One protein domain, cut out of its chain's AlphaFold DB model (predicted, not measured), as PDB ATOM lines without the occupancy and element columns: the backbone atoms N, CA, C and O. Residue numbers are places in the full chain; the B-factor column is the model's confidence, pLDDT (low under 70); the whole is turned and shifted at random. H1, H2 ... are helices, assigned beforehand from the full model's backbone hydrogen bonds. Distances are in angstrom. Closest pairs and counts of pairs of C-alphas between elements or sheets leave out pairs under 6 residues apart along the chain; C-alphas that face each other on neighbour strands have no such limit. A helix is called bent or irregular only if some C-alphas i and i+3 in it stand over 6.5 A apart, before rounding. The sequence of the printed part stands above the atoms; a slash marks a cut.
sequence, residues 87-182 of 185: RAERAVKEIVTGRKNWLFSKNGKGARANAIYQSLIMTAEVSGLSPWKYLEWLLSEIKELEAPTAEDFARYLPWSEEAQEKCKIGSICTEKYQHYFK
ATOM      1  N   ARG A  87     159.966 196.324 258.654       83.88
ATOM      2  CA  ARG A  87     160.158 197.762 258.415       83.88
ATOM      3  C   ARG A  87     159.020 198.592 259.017       83.88
ATOM      4  O   ARG A  87     159.285 199.583 259.694       83.88
ATOM      5  N   ALA A  88     157.774 198.162 258.820       85.00
ATOM      6  CA  ALA A  88     156.597 198.825 259.374       85.00
ATOM      7  C   ALA A  88     156.551 198.713 260.907       85.00
ATOM      8  O   ALA A  88     156.309 199.704 261.594       85.00
ATOM      9  N   GLU A  89     156.851 197.535 261.461       85.50
ATOM     10  CA  GLU A  89     156.927 197.342 262.913       85.50
ATOM     11  C   GLU A  89     158.009 198.216 263.549       85.50
ATOM     12  O   GLU A  89     157.761 198.848 264.578       85.50
ATOM     13  N   ARG A  90     159.191 198.306 262.924       83.44
ATOM     14  CA  ARG A  90     160.277 199.187 263.374       83.44
ATOM     15  C   ARG A  90     159.844 200.652 263.386       83.44
ATOM     16  O   ARG A  90     160.078 201.314 264.393       83.44
ATOM     17  N   ALA A  91     159.166 201.126 262.340       80.38
ATOM     18  CA  ALA A  91     158.661 202.500 262.273       80.38
ATOM     19  C   ALA A  91     157.642 202.806 263.389       80.38
ATOM     20  O   ALA A  91     157.686 203.855 264.026       80.38
ATOM     21  N   VAL A  92     156.746 201.862 263.695       82.00
ATOM     22  CA  VAL A  92     155.733 202.038 264.753       82.00
ATOM     23  C   VAL A  92     156.325 201.880 266.161       82.00
ATOM     24  O   VAL A  92     155.820 202.471 267.124       82.00
ATOM     25  N   LYS A  93     157.406 201.109 266.317       83.56
ATOM     26  CA  LYS A  93     158.031 200.810 267.616       83.56
ATOM     27  C   LYS A  93     158.459 202.060 268.375       83.56
ATOM     28  O   LYS A  93     158.321 202.098 269.602       83.56
ATOM     29  N   GLU A  94     158.954 203.073 267.674       77.25
ATOM     30  CA  GLU A  94     159.354 204.332 268.294       77.25
ATOM     31  C   GLU A  94     158.157 205.048 268.923       77.25
ATOM     32  O   GLU A  94     158.208 205.420 270.093       77.25
ATOM     33  N   ILE A  95     157.031 205.113 268.211       79.56
ATOM     34  CA  ILE A  95     155.777 205.698 268.706       79.56
ATOM     35  C   ILE A  95     155.263 204.931 269.931       79.56
ATOM     36  O   ILE A  95     154.867 205.515 270.945       79.56
ATOM     37  N   VAL A  96     155.294 203.598 269.861       83.25
ATOM     38  CA  VAL A  96     154.825 202.717 270.939       83.25
ATOM     39  C   VAL A  96     155.683 202.840 272.197       83.25
ATOM     40  O   VAL A  96     155.147 202.780 273.309       83.25
ATOM     41  N   THR A  97     156.993 203.016 272.036       83.25
ATOM     42  CA  THR A  97     157.931 203.230 273.146       83.25
ATOM     43  C   THR A  97     157.800 204.649 273.701       83.25
ATOM     44  O   THR A  97     157.665 204.838 274.910       83.25
ATOM     45  N   GLY A  98     157.763 205.642 272.811       79.62
ATOM     46  CA  GLY A  98     157.761 207.066 273.124       79.62
ATOM     47  C   GLY A  98     156.522 207.532 273.880       79.62
ATOM     48  O   GLY A  98     156.645 208.334 274.798       79.62
ATOM     49  N   ARG A  99     155.337 206.960 273.619       78.56
ATOM     50  CA  ARG A  99     154.082 207.356 274.299       78.56
ATOM     51  C   ARG A  99     154.104 207.244 275.830       78.56
ATOM     52  O   ARG A  99     153.284 207.876 276.488       78.56
ATOM     53  N   LYS A 100     154.997 206.425 276.408       79.19
ATOM     54  CA  LYS A 100     155.189 206.350 277.870       79.19
ATOM     55  C   LYS A 100     155.977 207.545 278.419       79.19
ATOM     56  O   LYS A 100     155.796 207.893 279.581       79.19
ATOM     57  N   ASN A 101     156.805 208.163 277.579       78.75
ATOM     58  CA  ASN A 101     157.728 209.245 277.920       78.75
ATOM     59  C   ASN A 101     157.257 210.617 277.401       78.75
ATOM     60  O   ASN A 101     157.714 211.644 277.890       78.75
ATOM     61  N   TRP A 102     156.349 210.657 276.424       82.25
ATOM     62  CA  TRP A 102     155.812 211.899 275.871       82.25
ATOM     63  C   TRP A 102     154.645 212.426 276.703       82.25
ATOM     64  O   TRP A 102     153.647 211.728 276.935       82.25
ATOM     65  N   LEU A 103     154.751 213.692 277.106       74.12
ATOM     66  CA  LEU A 103     153.693 214.410 277.805       74.12
ATOM     67  C   LEU A 103     152.401 214.410 276.970       74.12
ATOM     68  O   LEU A 103     152.425 214.403 275.744       74.12
ATOM     69  N   PHE A 104     151.253 214.390 277.650       69.06
ATOM     70  CA  PHE A 104     149.913 214.484 277.047       69.06
ATOM     71  C   PHE A 104     149.445 213.299 276.174       69.06
ATOM     72  O   PHE A 104     148.318 213.317 275.692       69.06
ATOM     73  N   SER A 105     150.191 212.192 276.096       70.12
ATOM     74  CA  SER A 105     149.819 210.968 275.346       70.12
ATOM     75  C   SER A 105     148.692 210.113 275.966       70.12
ATOM     76  O   SER A 105     148.520 208.952 275.604       70.12
ATOM     77  N   LYS A 106     147.941 210.647 276.942       75.81
ATOM     78  CA  LYS A 106     146.966 209.894 277.761       75.81
ATOM     79  C   LYS A 106     145.514 210.015 277.290       75.81
ATOM     80  O   LYS A 106     144.645 209.341 277.832       75.81
ATOM     81  N   ASN A 107     145.231 210.878 276.315       84.81
ATOM     82  CA  ASN A 107     143.891 211.073 275.764       84.81
ATOM     83  C   ASN A 107     143.927 211.121 274.227       84.81
ATOM     84  O   ASN A 107     144.985 211.302 273.624       84.81
ATOM     85  N   GLY A 108     142.764 210.970 273.585       86.31
ATOM     86  CA  GLY A 108     142.669 210.918 272.120       86.31
ATOM     87  C   GLY A 108     143.177 212.180 271.409       86.31
ATOM     88  O   GLY A 108     143.718 212.080 270.310       86.31
ATOM     89  N   LYS A 109     143.068 213.361 272.039       86.75
ATOM     90  CA  LYS A 109     143.594 214.619 271.480       86.75
ATOM     91  C   LYS A 109     145.122 214.614 271.442       86.75
ATOM     92  O   LYS A 109     145.701 214.924 270.407       86.75
ATOM     93  N   GLY A 110     145.769 214.195 272.528       85.31
ATOM     94  CA  GLY A 110     147.224 214.063 272.583       85.31
ATOM     95  C   GLY A 110     147.756 212.959 271.673       85.31
ATOM     96  O   GLY A 110     148.759 213.156 270.998       85.31
ATOM     97  N   ALA A 111     147.041 211.834 271.557       83.31
ATOM     98  CA  ALA A 111     147.383 210.789 270.592       83.31
ATOM     99  C   ALA A 111     147.357 211.314 269.145       83.31
ATOM    100  O   ALA A 111     148.273 211.034 268.374       83.31
ATOM    101  N   ARG A 112     146.344 212.121 268.793       86.62
ATOM    102  CA  ARG A 112     146.254 212.768 267.477       86.62
ATOM    103  C   ARG A 112     147.399 213.755 267.246       86.62
ATOM    104  O   ARG A 112     148.018 213.702 266.192       86.62
ATOM    105  N   ALA A 113     147.698 214.619 268.216       87.38
ATOM    106  CA  ALA A 113     148.807 215.566 268.108       87.38
ATOM    107  C   ALA A 113     150.148 214.843 267.895       87.38
ATOM    108  O   ALA A 113     150.886 215.176 266.974       87.38
ATOM    109  N   ASN A 114     150.418 213.791 268.674       84.44
ATOM    110  CA  ASN A 114     151.626 212.980 268.517       84.44
ATOM    111  C   ASN A 114     151.715 212.324 267.136       84.44
ATOM    112  O   ASN A 114     152.789 212.308 266.547       84.44
ATOM    113  N   ALA A 115     150.604 211.797 266.612       85.31
ATOM    114  CA  ALA A 115     150.576 211.205 265.277       85.31
ATOM    115  C   ALA A 115     150.908 212.238 264.188       85.31
ATOM    116  O   ALA A 115     151.658 211.921 263.267       85.31
ATOM    117  N   ILE A 116     150.412 213.475 264.315       88.94
ATOM    118  CA  ILE A 116     150.728 214.572 263.388       88.94
ATOM    119  C   ILE A 116     152.227 214.894 263.437       88.94
ATOM    120  O   ILE A 116     152.887 214.848 262.401       88.94
ATOM    121  N   TYR A 117     152.782 215.145 264.629       87.81
ATOM    122  CA  TYR A 117     154.209 215.455 264.773       87.81
ATOM    123  C   TYR A 117     155.099 214.333 264.249       87.81
ATOM    124  O   TYR A 117     156.049 214.597 263.520       87.81
ATOM    125  N   GLN A 118     154.765 213.081 264.564       85.50
ATOM    126  CA  GLN A 118     155.549 211.946 264.089       85.50
ATOM    127  C   GLN A 118     155.448 211.742 262.583       85.50
ATOM    128  O   GLN A 118     156.437 211.382 261.956       85.50
ATOM    129  N   SER A 119     154.298 212.040 261.979       88.62
ATOM    130  CA  SER A 119     154.175 212.022 260.520       88.62
ATOM    131  C   SER A 119     155.107 213.054 259.879       88.62
ATOM    132  O   SER A 119     155.798 212.725 258.920       88.62
ATOM    133  N   LEU A 120     155.191 214.273 260.430       90.88
ATOM    134  CA  LEU A 120     156.096 215.316 259.928       90.88
ATOM    135  C   LEU A 120     157.571 214.930 260.093       90.88
ATOM    136  O   LEU A 120     158.333 215.023 259.134       90.88
ATOM    137  N   ILE A 121     157.957 214.456 261.283       88.69
ATOM    138  CA  ILE A 121     159.331 214.036 261.595       88.69
ATOM    139  C   ILE A 121     159.761 212.901 260.666       88.69
ATOM    140  O   ILE A 121     160.736 213.049 259.937       88.69
ATOM    141  N   MET A 122     158.995 211.809 260.627       86.25
ATOM    142  CA  MET A 122     159.336 210.626 259.834       86.25
ATOM    143  C   MET A 122     159.377 210.935 258.333       86.25
ATOM    144  O   MET A 122     160.246 210.437 257.623       86.25
ATOM    145  N   THR A 123     158.474 211.786 257.832       89.81
ATOM    146  CA  THR A 123     158.491 212.188 256.414       89.81
ATOM    147  C   THR A 123     159.722 213.036 256.094       89.81
ATOM    148  O   THR A 123     160.337 212.843 255.045       89.81
ATOM    149  N   ALA A 124     160.123 213.937 256.998       90.19
ATOM    150  CA  ALA A 124     161.349 214.718 256.856       90.19
ATOM    151  C   ALA A 124     162.597 213.820 256.844       90.19
ATOM    152  O   ALA A 124     163.443 213.976 255.964       90.19
ATOM    153  N   GLU A 125     162.678 212.836 257.747       86.06
ATOM    154  CA  GLU A 125     163.793 211.878 257.803       86.06
ATOM    155  C   GLU A 125     163.910 211.050 256.524       86.06
ATOM    156  O   GLU A 125     164.984 210.979 255.928       86.06
ATOM    157  N   VAL A 126     162.799 210.466 256.061       86.19
ATOM    158  CA  VAL A 126     162.768 209.673 254.820       86.19
ATOM    159  C   VAL A 126     163.101 210.534 253.594       86.19
ATOM    160  O   VAL A 126     163.645 210.021 252.620       86.19
ATOM    161  N   SER A 127     162.847 211.846 253.657       89.69
ATOM    162  CA  SER A 127     163.211 212.814 252.609       89.69
ATOM    163  C   SER A 127     164.645 213.354 252.737       89.69
ATOM    164  O   SER A 127     165.032 214.253 251.988       89.69
ATOM    165  N   GLY A 128     165.449 212.841 253.678       88.44
ATOM    166  CA  GLY A 128     166.848 213.240 253.872       88.44
ATOM    167  C   GLY A 128     167.044 214.597 254.561       88.44
ATOM    168  O   GLY A 128     168.122 215.196 254.463       88.44
ATOM    169  N   LEU A 129     166.018 215.101 255.249       90.75
ATOM    170  CA  LEU A 129     166.060 216.360 255.989       90.75
ATOM    171  C   LEU A 129     166.387 216.129 257.466       90.75
ATOM    172  O   LEU A 129     166.060 215.097 258.045       90.75
ATOM    173  N   SER A 130     167.003 217.125 258.103       91.56
ATOM    174  CA  SER A 130     167.108 217.187 259.559       91.56
ATOM    175  C   SER A 130     165.733 217.532 260.134       91.56
ATOM    176  O   SER A 130     165.253 218.641 259.881       91.56
ATOM    177  N   PRO A 131     165.103 216.655 260.939       90.75
ATOM    178  CA  PRO A 131     163.754 216.910 261.448       90.75
ATOM    179  C   PRO A 131     163.676 218.165 262.304       90.75
ATOM    180  O   PRO A 131     162.693 218.894 262.245       90.75
ATOM    181  N   TRP A 132     164.738 218.442 263.066       90.25
ATOM    182  CA  TRP A 132     164.832 219.650 263.875       90.25
ATOM    183  C   TRP A 132     164.787 220.911 263.011       90.25
ATOM    184  O   TRP A 132     163.905 221.744 263.202       90.25
ATOM    185  N   LYS A 133     165.692 221.020 262.025       93.31
ATOM    186  CA  LYS A 133     165.731 222.175 261.114       93.31
ATOM    187  C   LYS A 133     164.421 222.326 260.349       93.31
ATOM    188  O   LYS A 133     163.932 223.437 260.197       93.31
ATOM    189  N   TYR A 134     163.862 221.204 259.896       94.00
ATOM    190  CA  TYR A 134     162.607 221.188 259.158       94.00
ATOM    191  C   TYR A 134     161.441 221.713 259.995       94.00
ATOM    192  O   TYR A 134     160.716 222.583 259.529       94.00
ATOM    193  N   LEU A 135     161.277 221.238 261.232       93.31
ATOM    194  CA  LEU A 135     160.209 221.712 262.113       93.31
ATOM    195  C   LEU A 135     160.403 223.173 262.521       93.31
ATOM    196  O   LEU A 135     159.429 223.920 262.548       93.31
ATOM    197  N   GLU A 136     161.634 223.585 262.824       93.38
ATOM    198  CA  GLU A 136     161.952 224.975 263.161       93.38
ATOM    199  C   GLU A 136     161.596 225.918 262.008       93.38
ATOM    200  O   GLU A 136     160.861 226.881 262.215       93.38
ATOM    201  N   TRP A 137     162.034 225.587 260.791       93.50
ATOM    202  CA  TRP A 137     161.731 226.351 259.584       93.50
ATOM    203  C   TRP A 137     160.236 226.340 259.243       93.50
ATOM    204  O   TRP A 137     159.635 227.391 259.039       93.50
ATOM    205  N   LEU A 138     159.595 225.169 259.233       93.19
ATOM    206  CA  LEU A 138     158.164 225.046 258.949       93.19
ATOM    207  C   LEU A 138     157.340 225.923 259.899       93.19
ATOM    208  O   LEU A 138     156.498 226.697 259.452       93.19
ATOM    209  N   LEU A 139     157.591 225.822 261.208       91.69
ATOM    210  CA  LEU A 139     156.848 226.568 262.222       91.69
ATOM    211  C   LEU A 139     157.184 228.065 262.218       91.69
ATOM    212  O   LEU A 139     156.330 228.872 262.587       91.69
ATOM    213  N   SER A 140     158.396 228.455 261.806       91.25
ATOM    214  CA  SER A 140     158.771 229.866 261.703       91.25
ATOM    215  C   SER A 140     158.129 230.568 260.516       91.25
ATOM    216  O   SER A 140     157.864 231.757 260.625       91.25
ATOM    217  N   GLU A 141     157.888 229.863 259.413       89.81
ATOM    218  CA  GLU A 141     157.353 230.455 258.183       89.81
ATOM    219  C   GLU A 141     155.829 230.358 258.110       89.81
ATOM    220  O   GLU A 141     155.173 231.300 257.678       89.81
ATOM    221  N   ILE A 142     155.242 229.244 258.568       88.12
ATOM    222  CA  ILE A 142     153.787 229.031 258.505       88.12
ATOM    223  C   ILE A 142     153.007 230.092 259.287       88.12
ATOM    224  O   ILE A 142     151.861 230.384 258.960       88.12
ATOM    225  N   LYS A 143     153.625 230.679 260.319       85.75
ATOM    226  CA  LYS A 143     153.022 231.732 261.143       85.75
ATOM    227  C   LYS A 143     152.796 233.038 260.367       85.75
ATOM    228  O   LYS A 143     151.978 233.840 260.796       85.75
ATOM    229  N   GLU A 144     153.520 233.238 259.265       84.75
ATOM    230  CA  GLU A 144     153.418 234.421 258.403       84.75
ATOM    231  C   GLU A 144     152.328 234.256 257.328       84.75
ATOM    232  O   GLU A 144     152.018 235.202 256.608       84.75
ATOM    233  N   LEU A 145     151.735 233.061 257.197       85.00
ATOM    234  CA  LEU A 145     150.662 232.803 256.240       85.00
ATOM    235  C   LEU A 145     149.305 233.191 256.835       85.00
ATOM    236  O   LEU A 145     148.830 232.585 257.798       85.00
ATOM    237  N   GLU A 146     148.632 234.150 256.209       83.44
ATOM    238  CA  GLU A 146     147.241 234.472 256.517       83.44
ATOM    239  C   GLU A 146     146.299 233.568 255.709       83.44
ATOM    240  O   GLU A 146     146.283 233.613 254.484       83.44
ATOM    241  N   ALA A 147     145.503 232.743 256.402       84.31
ATOM    242  CA  ALA A 147     144.518 231.827 255.807       84.31
ATOM    243  C   ALA A 147     145.074 230.917 254.676       84.31
ATOM    244  O   ALA A 147     144.548 230.937 253.561       84.31
ATOM    245  N   PRO A 148     146.106 230.093 254.955       84.12
ATOM    246  CA  PRO A 148     146.787 229.294 253.937       84.12
ATOM    247  C   PRO A 148     145.880 228.254 253.272       84.12
ATOM    248  O   PRO A 148     145.064 227.590 253.922       84.12
ATOM    249  N   THR A 149     146.092 228.071 251.973       86.44
ATOM    250  CA  THR A 149     145.484 227.022 251.148       86.44
ATOM    251  C   THR A 149     146.353 225.762 251.104       86.44
ATOM    252  O   THR A 149     147.477 225.731 251.608       86.44
ATOM    253  N   ALA A 150     145.841 224.686 250.500       84.88
ATOM    254  CA  ALA A 150     146.629 223.470 250.301       84.88
ATOM    255  C   ALA A 150     147.837 223.719 249.381       84.88
ATOM    256  O   ALA A 150     148.912 223.169 249.618       84.88
ATOM    257  N   GLU A 151     147.676 224.576 248.369       85.50
ATOM    258  CA  GLU A 151     148.745 224.978 247.459       85.50
ATOM    259  C   GLU A 151     149.859 225.737 248.188       85.50
ATOM    260  O   GLU A 151     151.039 225.508 247.915       85.50
ATOM    261  N   ASP A 152     149.515 226.567 249.178       86.88
ATOM    262  CA  ASP A 152     150.509 227.288 249.979       86.88
ATOM    263  C   ASP A 152     151.416 226.342 250.766       86.88
ATOM    264  O   ASP A 152     152.598 226.638 250.947       86.88
ATOM    265  N   PHE A 153     150.898 225.177 251.174       87.81
ATOM    266  CA  PHE A 153     151.675 224.165 251.885       87.81
ATOM    267  C   PHE A 153     152.656 223.398 251.007       87.81
ATOM    268  O   PHE A 153     153.617 222.848 251.545       87.81
ATOM    269  N   ALA A 154     152.470 223.382 249.683       89.94
ATOM    270  CA  ALA A 154     153.310 222.605 248.773       89.94
ATOM    271  C   ALA A 154     154.803 222.954 248.906       89.94
ATOM    272  O   ALA A 154     155.649 222.060 248.915       89.94
ATOM    273  N   ARG A 155     155.113 224.240 249.114       89.44
ATOM    274  CA  ARG A 155     156.480 224.753 249.308       89.44
ATOM    275  C   ARG A 155     157.140 224.278 250.605       89.44
ATOM    276  O   ARG A 155     158.358 224.264 250.717       89.44
ATOM    277  N   TYR A 156     156.348 223.856 251.589       90.94
ATOM    278  CA  TYR A 156     156.841 223.377 252.880       90.94
ATOM    279  C   TYR A 156     156.880 221.854 252.979       90.94
ATOM    280  O   TYR A 156     157.278 221.319 254.017       90.94
ATOM    281  N   LEU A 157     156.459 221.130 251.941       92.88
ATOM    282  CA  LEU A 157     156.532 219.674 251.950       92.88
ATOM    283  C   LEU A 157     157.999 219.220 251.920       92.88
ATOM    284  O   LEU A 157     158.823 219.870 251.284       92.88
ATOM    285  N   PRO A 158     158.358 218.096 252.565       92.06
ATOM    286  CA  PRO A 158     159.759 217.673 252.690       92.06
ATOM    287  C   PRO A 158     160.518 217.442 251.372       92.06
ATOM    288  O   PRO A 158     161.747 217.395 251.363       92.06
ATOM    289  N   TRP A 159     159.805 217.286 250.257       92.19
ATOM    290  CA  TRP A 159     160.371 217.115 248.918       92.19
ATOM    291  C   TRP A 159     160.435 218.410 248.095       92.19
ATOM    292  O   TRP A 159     160.844 218.354 246.937       92.19
ATOM    293  N   SER A 160     160.027 219.559 248.643       94.00
ATOM    294  CA  SER A 160     160.162 220.842 247.951       94.00
ATOM    295  C   SER A 160     161.628 221.267 247.846       94.00
ATOM    296  O   SER A 160     162.461 220.909 248.686       94.00
ATOM    297  N   GLU A 161     161.950 222.060 246.822       93.06
ATOM    298  CA  GLU A 161     163.302 222.597 246.638       93.06
ATOM    299  C   GLU A 161     163.740 223.433 247.849       93.06
ATOM    300  O   GLU A 161     164.853 223.256 248.343       93.06
ATOM    301  N   GLU A 162     162.849 224.259 248.406       92.06
ATOM    302  CA  GLU A 162     163.166 225.114 249.557       92.06
ATOM    303  C   GLU A 162     163.432 224.302 250.832       92.06
ATOM    304  O   GLU A 162     164.362 224.609 251.585       92.06
ATOM    305  N   ALA A 163     162.653 223.241 251.078       92.19
ATOM    306  CA  ALA A 163     162.883 222.357 252.216       92.19
ATOM    307  C   ALA A 163     164.235 221.636 252.081       92.19
ATOM    308  O   ALA A 163     164.985 221.527 253.056       92.19
ATOM    309  N   GLN A 164     164.573 221.189 250.869       92.81
ATOM    310  CA  GLN A 164     165.845 220.533 250.564       92.81
ATOM    311  C   GLN A 164     167.037 221.490 250.670       92.81
ATOM    312  O   GLN A 164     168.090 221.099 251.167       92.81
ATOM    313  N   GLU A 165     166.895 222.747 250.269       92.12
ATOM    314  CA  GLU A 165     167.957 223.743 250.414       92.12
ATOM    315  C   GLU A 165     168.220 224.075 251.891       92.12
ATOM    316  O   GLU A 165     169.363 224.062 252.353       92.12
ATOM    317  N   LYS A 166     167.157 224.326 252.663       89.19
ATOM    318  CA  LYS A 166     167.268 224.844 254.036       89.19
ATOM    319  C   LYS A 166     167.522 223.761 255.085       89.19
ATOM    320  O   LYS A 166     168.216 224.002 256.078       89.19
ATOM    321  N   CYS A 167     166.953 222.571 254.900       92.12
ATOM    322  CA  CYS A 167     166.820 221.587 255.981       92.12
ATOM    323  C   CYS A 167     167.614 220.298 255.766       92.12
ATOM    324  O   CYS A 167     167.635 219.455 256.666       92.12
ATOM    325  N   LYS A 168     168.286 220.122 254.624       89.38
ATOM    326  CA  LYS A 168     169.032 218.895 254.324       89.38
ATOM    327  C   LYS A 168     170.111 218.610 255.362       89.38
ATOM    328  O   LYS A 168     170.746 219.512 255.926       89.38
ATOM    329  N   ILE A 169     170.293 217.326 255.656       81.06
ATOM    330  CA  ILE A 169     171.308 216.874 256.604       81.06
ATOM    331  C   ILE A 169     172.686 217.187 256.001       81.06
ATOM    332  O   ILE A 169     173.114 216.563 255.034       81.06
ATOM    333  N   GLY A 170     173.381 218.182 256.559       66.56
ATOM    334  CA  GLY A 170     174.789 218.431 256.243       66.56
ATOM    335  C   GLY A 170     175.683 217.296 256.762       66.56
ATOM    336  O   GLY A 170     175.294 216.557 257.669       66.56
ATOM    337  N   SER A 171     176.910 217.195 256.248       51.66
ATOM    338  CA  SER A 171     177.887 216.144 256.596       51.66
ATOM    339  C   SER A 171     178.150 215.987 258.107       51.66
ATOM    340  O   SER A 171     178.432 214.886 258.575       51.66
ATOM    341  N   ILE A 172     177.974 217.060 258.884       45.25
ATOM    342  CA  ILE A 172     178.355 217.162 260.302       45.25
ATOM    343  C   ILE A 172     177.347 216.489 261.258       45.25
ATOM    344  O   ILE A 172     177.723 216.057 262.344       45.25
ATOM    345  N   CYS A 173     176.069 216.344 260.884       44.72
ATOM    346  CA  CYS A 173     175.052 215.783 261.796       44.72
ATOM    347  C   CYS A 173     174.958 214.252 261.752       44.72
ATOM    348  O   CYS A 173     174.175 213.654 262.496       44.72
ATOM    349  N   THR A 174     175.745 213.611 260.889       48.81
ATOM    350  CA  THR A 174     175.645 212.171 260.695       48.81
ATOM    351  C   THR A 174     176.198 211.404 261.893       48.81
ATOM    352  O   THR A 174     175.525 210.496 262.331       48.81
ATOM    353  N   GLU A 175     177.313 211.760 262.536       42.31
ATOM    354  CA  GLU A 175     177.907 210.888 263.576       42.31
ATOM    355  C   GLU A 175     177.017 210.641 264.808       42.31
ATOM    356  O   GLU A 175     176.885 209.503 265.261       42.31
ATOM    357  N   LYS A 176     176.346 211.674 265.337       41.72
ATOM    358  CA  LYS A 176     175.544 211.542 266.570       41.72
ATOM    359  C   LYS A 176     174.223 210.799 266.348       41.72
ATOM    360  O   LYS A 176     173.755 210.115 267.254       41.72
ATOM    361  N   TYR A 177     173.658 210.884 265.145       46.91
ATOM    362  CA  TYR A 177     172.403 210.220 264.770       46.91
ATOM    363  C   TYR A 177     172.610 209.042 263.808       46.91
ATOM    364  O   TYR A 177     171.660 208.344 263.480       46.91
ATOM    365  N   GLN A 178     173.852 208.741 263.416       46.72
ATOM    366  CA  GLN A 178     174.204 207.633 262.525       46.72
ATOM    367  C   GLN A 178     173.735 206.304 263.094       46.72
ATOM    368  O   GLN A 178     173.412 205.429 262.320       46.72
ATOM    369  N   HIS A 179     173.638 206.139 264.414       46.47
ATOM    370  CA  HIS A 179     173.109 204.916 265.022       46.47
ATOM    371  C   HIS A 179     171.583 204.740 264.857       46.47
ATOM    372  O   HIS A 179     171.090 203.623 265.010       46.47
ATOM    373  N   TYR A 180     170.844 205.811 264.532       42.06
ATOM    374  CA  TYR A 180     169.451 205.733 264.075       42.06
ATOM    375  C   TYR A 180     169.363 205.370 262.580       42.06
ATOM    376  O   TYR A 180     168.417 204.699 262.182       42.06
ATOM    377  N   PHE A 181     170.368 205.740 261.771       43.38
ATOM    378  CA  PHE A 181     170.394 205.530 260.309       43.38
ATOM    379  C   PHE A 181     171.242 204.328 259.830       43.38
ATOM    380  O   PHE A 181     171.062 203.854 258.714       43.38
ATOM    381  N   LYS A 182     172.155 203.807 260.656       36.41
ATOM    382  CA  LYS A 182     172.971 202.601 260.449       36.41
ATOM    383  C   LYS A 182     172.405 201.478 261.311       36.41
ATOM    384  O   LYS A 182     172.926 201.169 262.380       36.41
TER     385      LYS A 182
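This is residues 87 to 182 of the 185 residues of the protein "DDE_Tnp_IS66_C domain-containing protein" of Enterococcus cecorum (UniProt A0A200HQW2). A long helix, H2, and H3 meet near H2's last turns as a V, with the short H5 packed on H3. H1 lies near H2 on the side away from H3, the small H4 sits apart in the stretch between H3 and H5, and H6 is set off from the other helices, with its residues 175 to 180 sticking out. The printed part has 96 residues with six named helices, H1 to H6 in order, and no named strand; its class is all helix. It is only just compact, close to loose, with a radius of gyration of the C-alphas of 14.8 A, and its C-alphas span 36 by 35 by 21 A.

H1, residues 87 to 98, is close to but not clearly touching H2, residues 108 to 126; the closest C-alphas, of Ile 95 and Gln 118, are 7.8 A apart. The two run opposite ways at a steep tilt of 48 degrees. H2 touches H3, residues 131 to 142, with residues 120 to 125 alone, and H3 touches H2 with residues 131 to 135 alone. Their closest C-alphas, of Ile 121 and Pro 131, are 5.3 A apart. H2 and H3 run opposite ways at a steep tilt of 68 degrees, only just short of about perpendicular. H4, residues 150 to 154, touches no helix; it is only just apart from H3, with the closest C-alphas 8.5 A apart. H5, residues 161 to 167, touches H3, with the C-alphas of Lys 133 and Cys 167 closest at 5.3 A; they run opposite ways at a steep tilt of 60 degrees. H6, residues 171 to 181, touches no helix. In H2, H3 and H5 every O i to N i+4 pair is within hydrogen-bond range; in H1 it is 6 of 8, in H4 0 of 1 with 2 of 2 O i to N i+3 pairs, and in H6 2 of 7 with 3 of 8 O i to N i+3 pairs.

H1 begins at C-alpha 87, (160.158, 197.762, 258.415), and measures 17.6 A from first to last C-alpha. It is neither bent nor irregular, but only just: C-alphas 91 and 94 are 6.3 A apart. H2, 19 residues, measures 26.5 A and begins at C-alpha 108, (142.669, 210.918, 272.120). H3 measures 16.0 A, H4 6.9 A and H5 10.0 A. H6 measures 13.5 A, ends at C-alpha 181, (170.394, 205.530, 260.309), and is irregular, with C-alphas 176 and 179 7.2 A apart.

The two C-alphas farthest apart, of Glu 146 and Lys 182, are 41.1 A apart. Residues 146 to 151 stand free, of which 150 and 151 belong to H4. The printed part has no cut. The links from H2 to H3 and from H5 to H6 are tight, the others are short, and no link is long. The mean pLDDT of the printed part is 81.2; residue 104 and residues 170 to 182 are under 70, and the mean of H6 is 45.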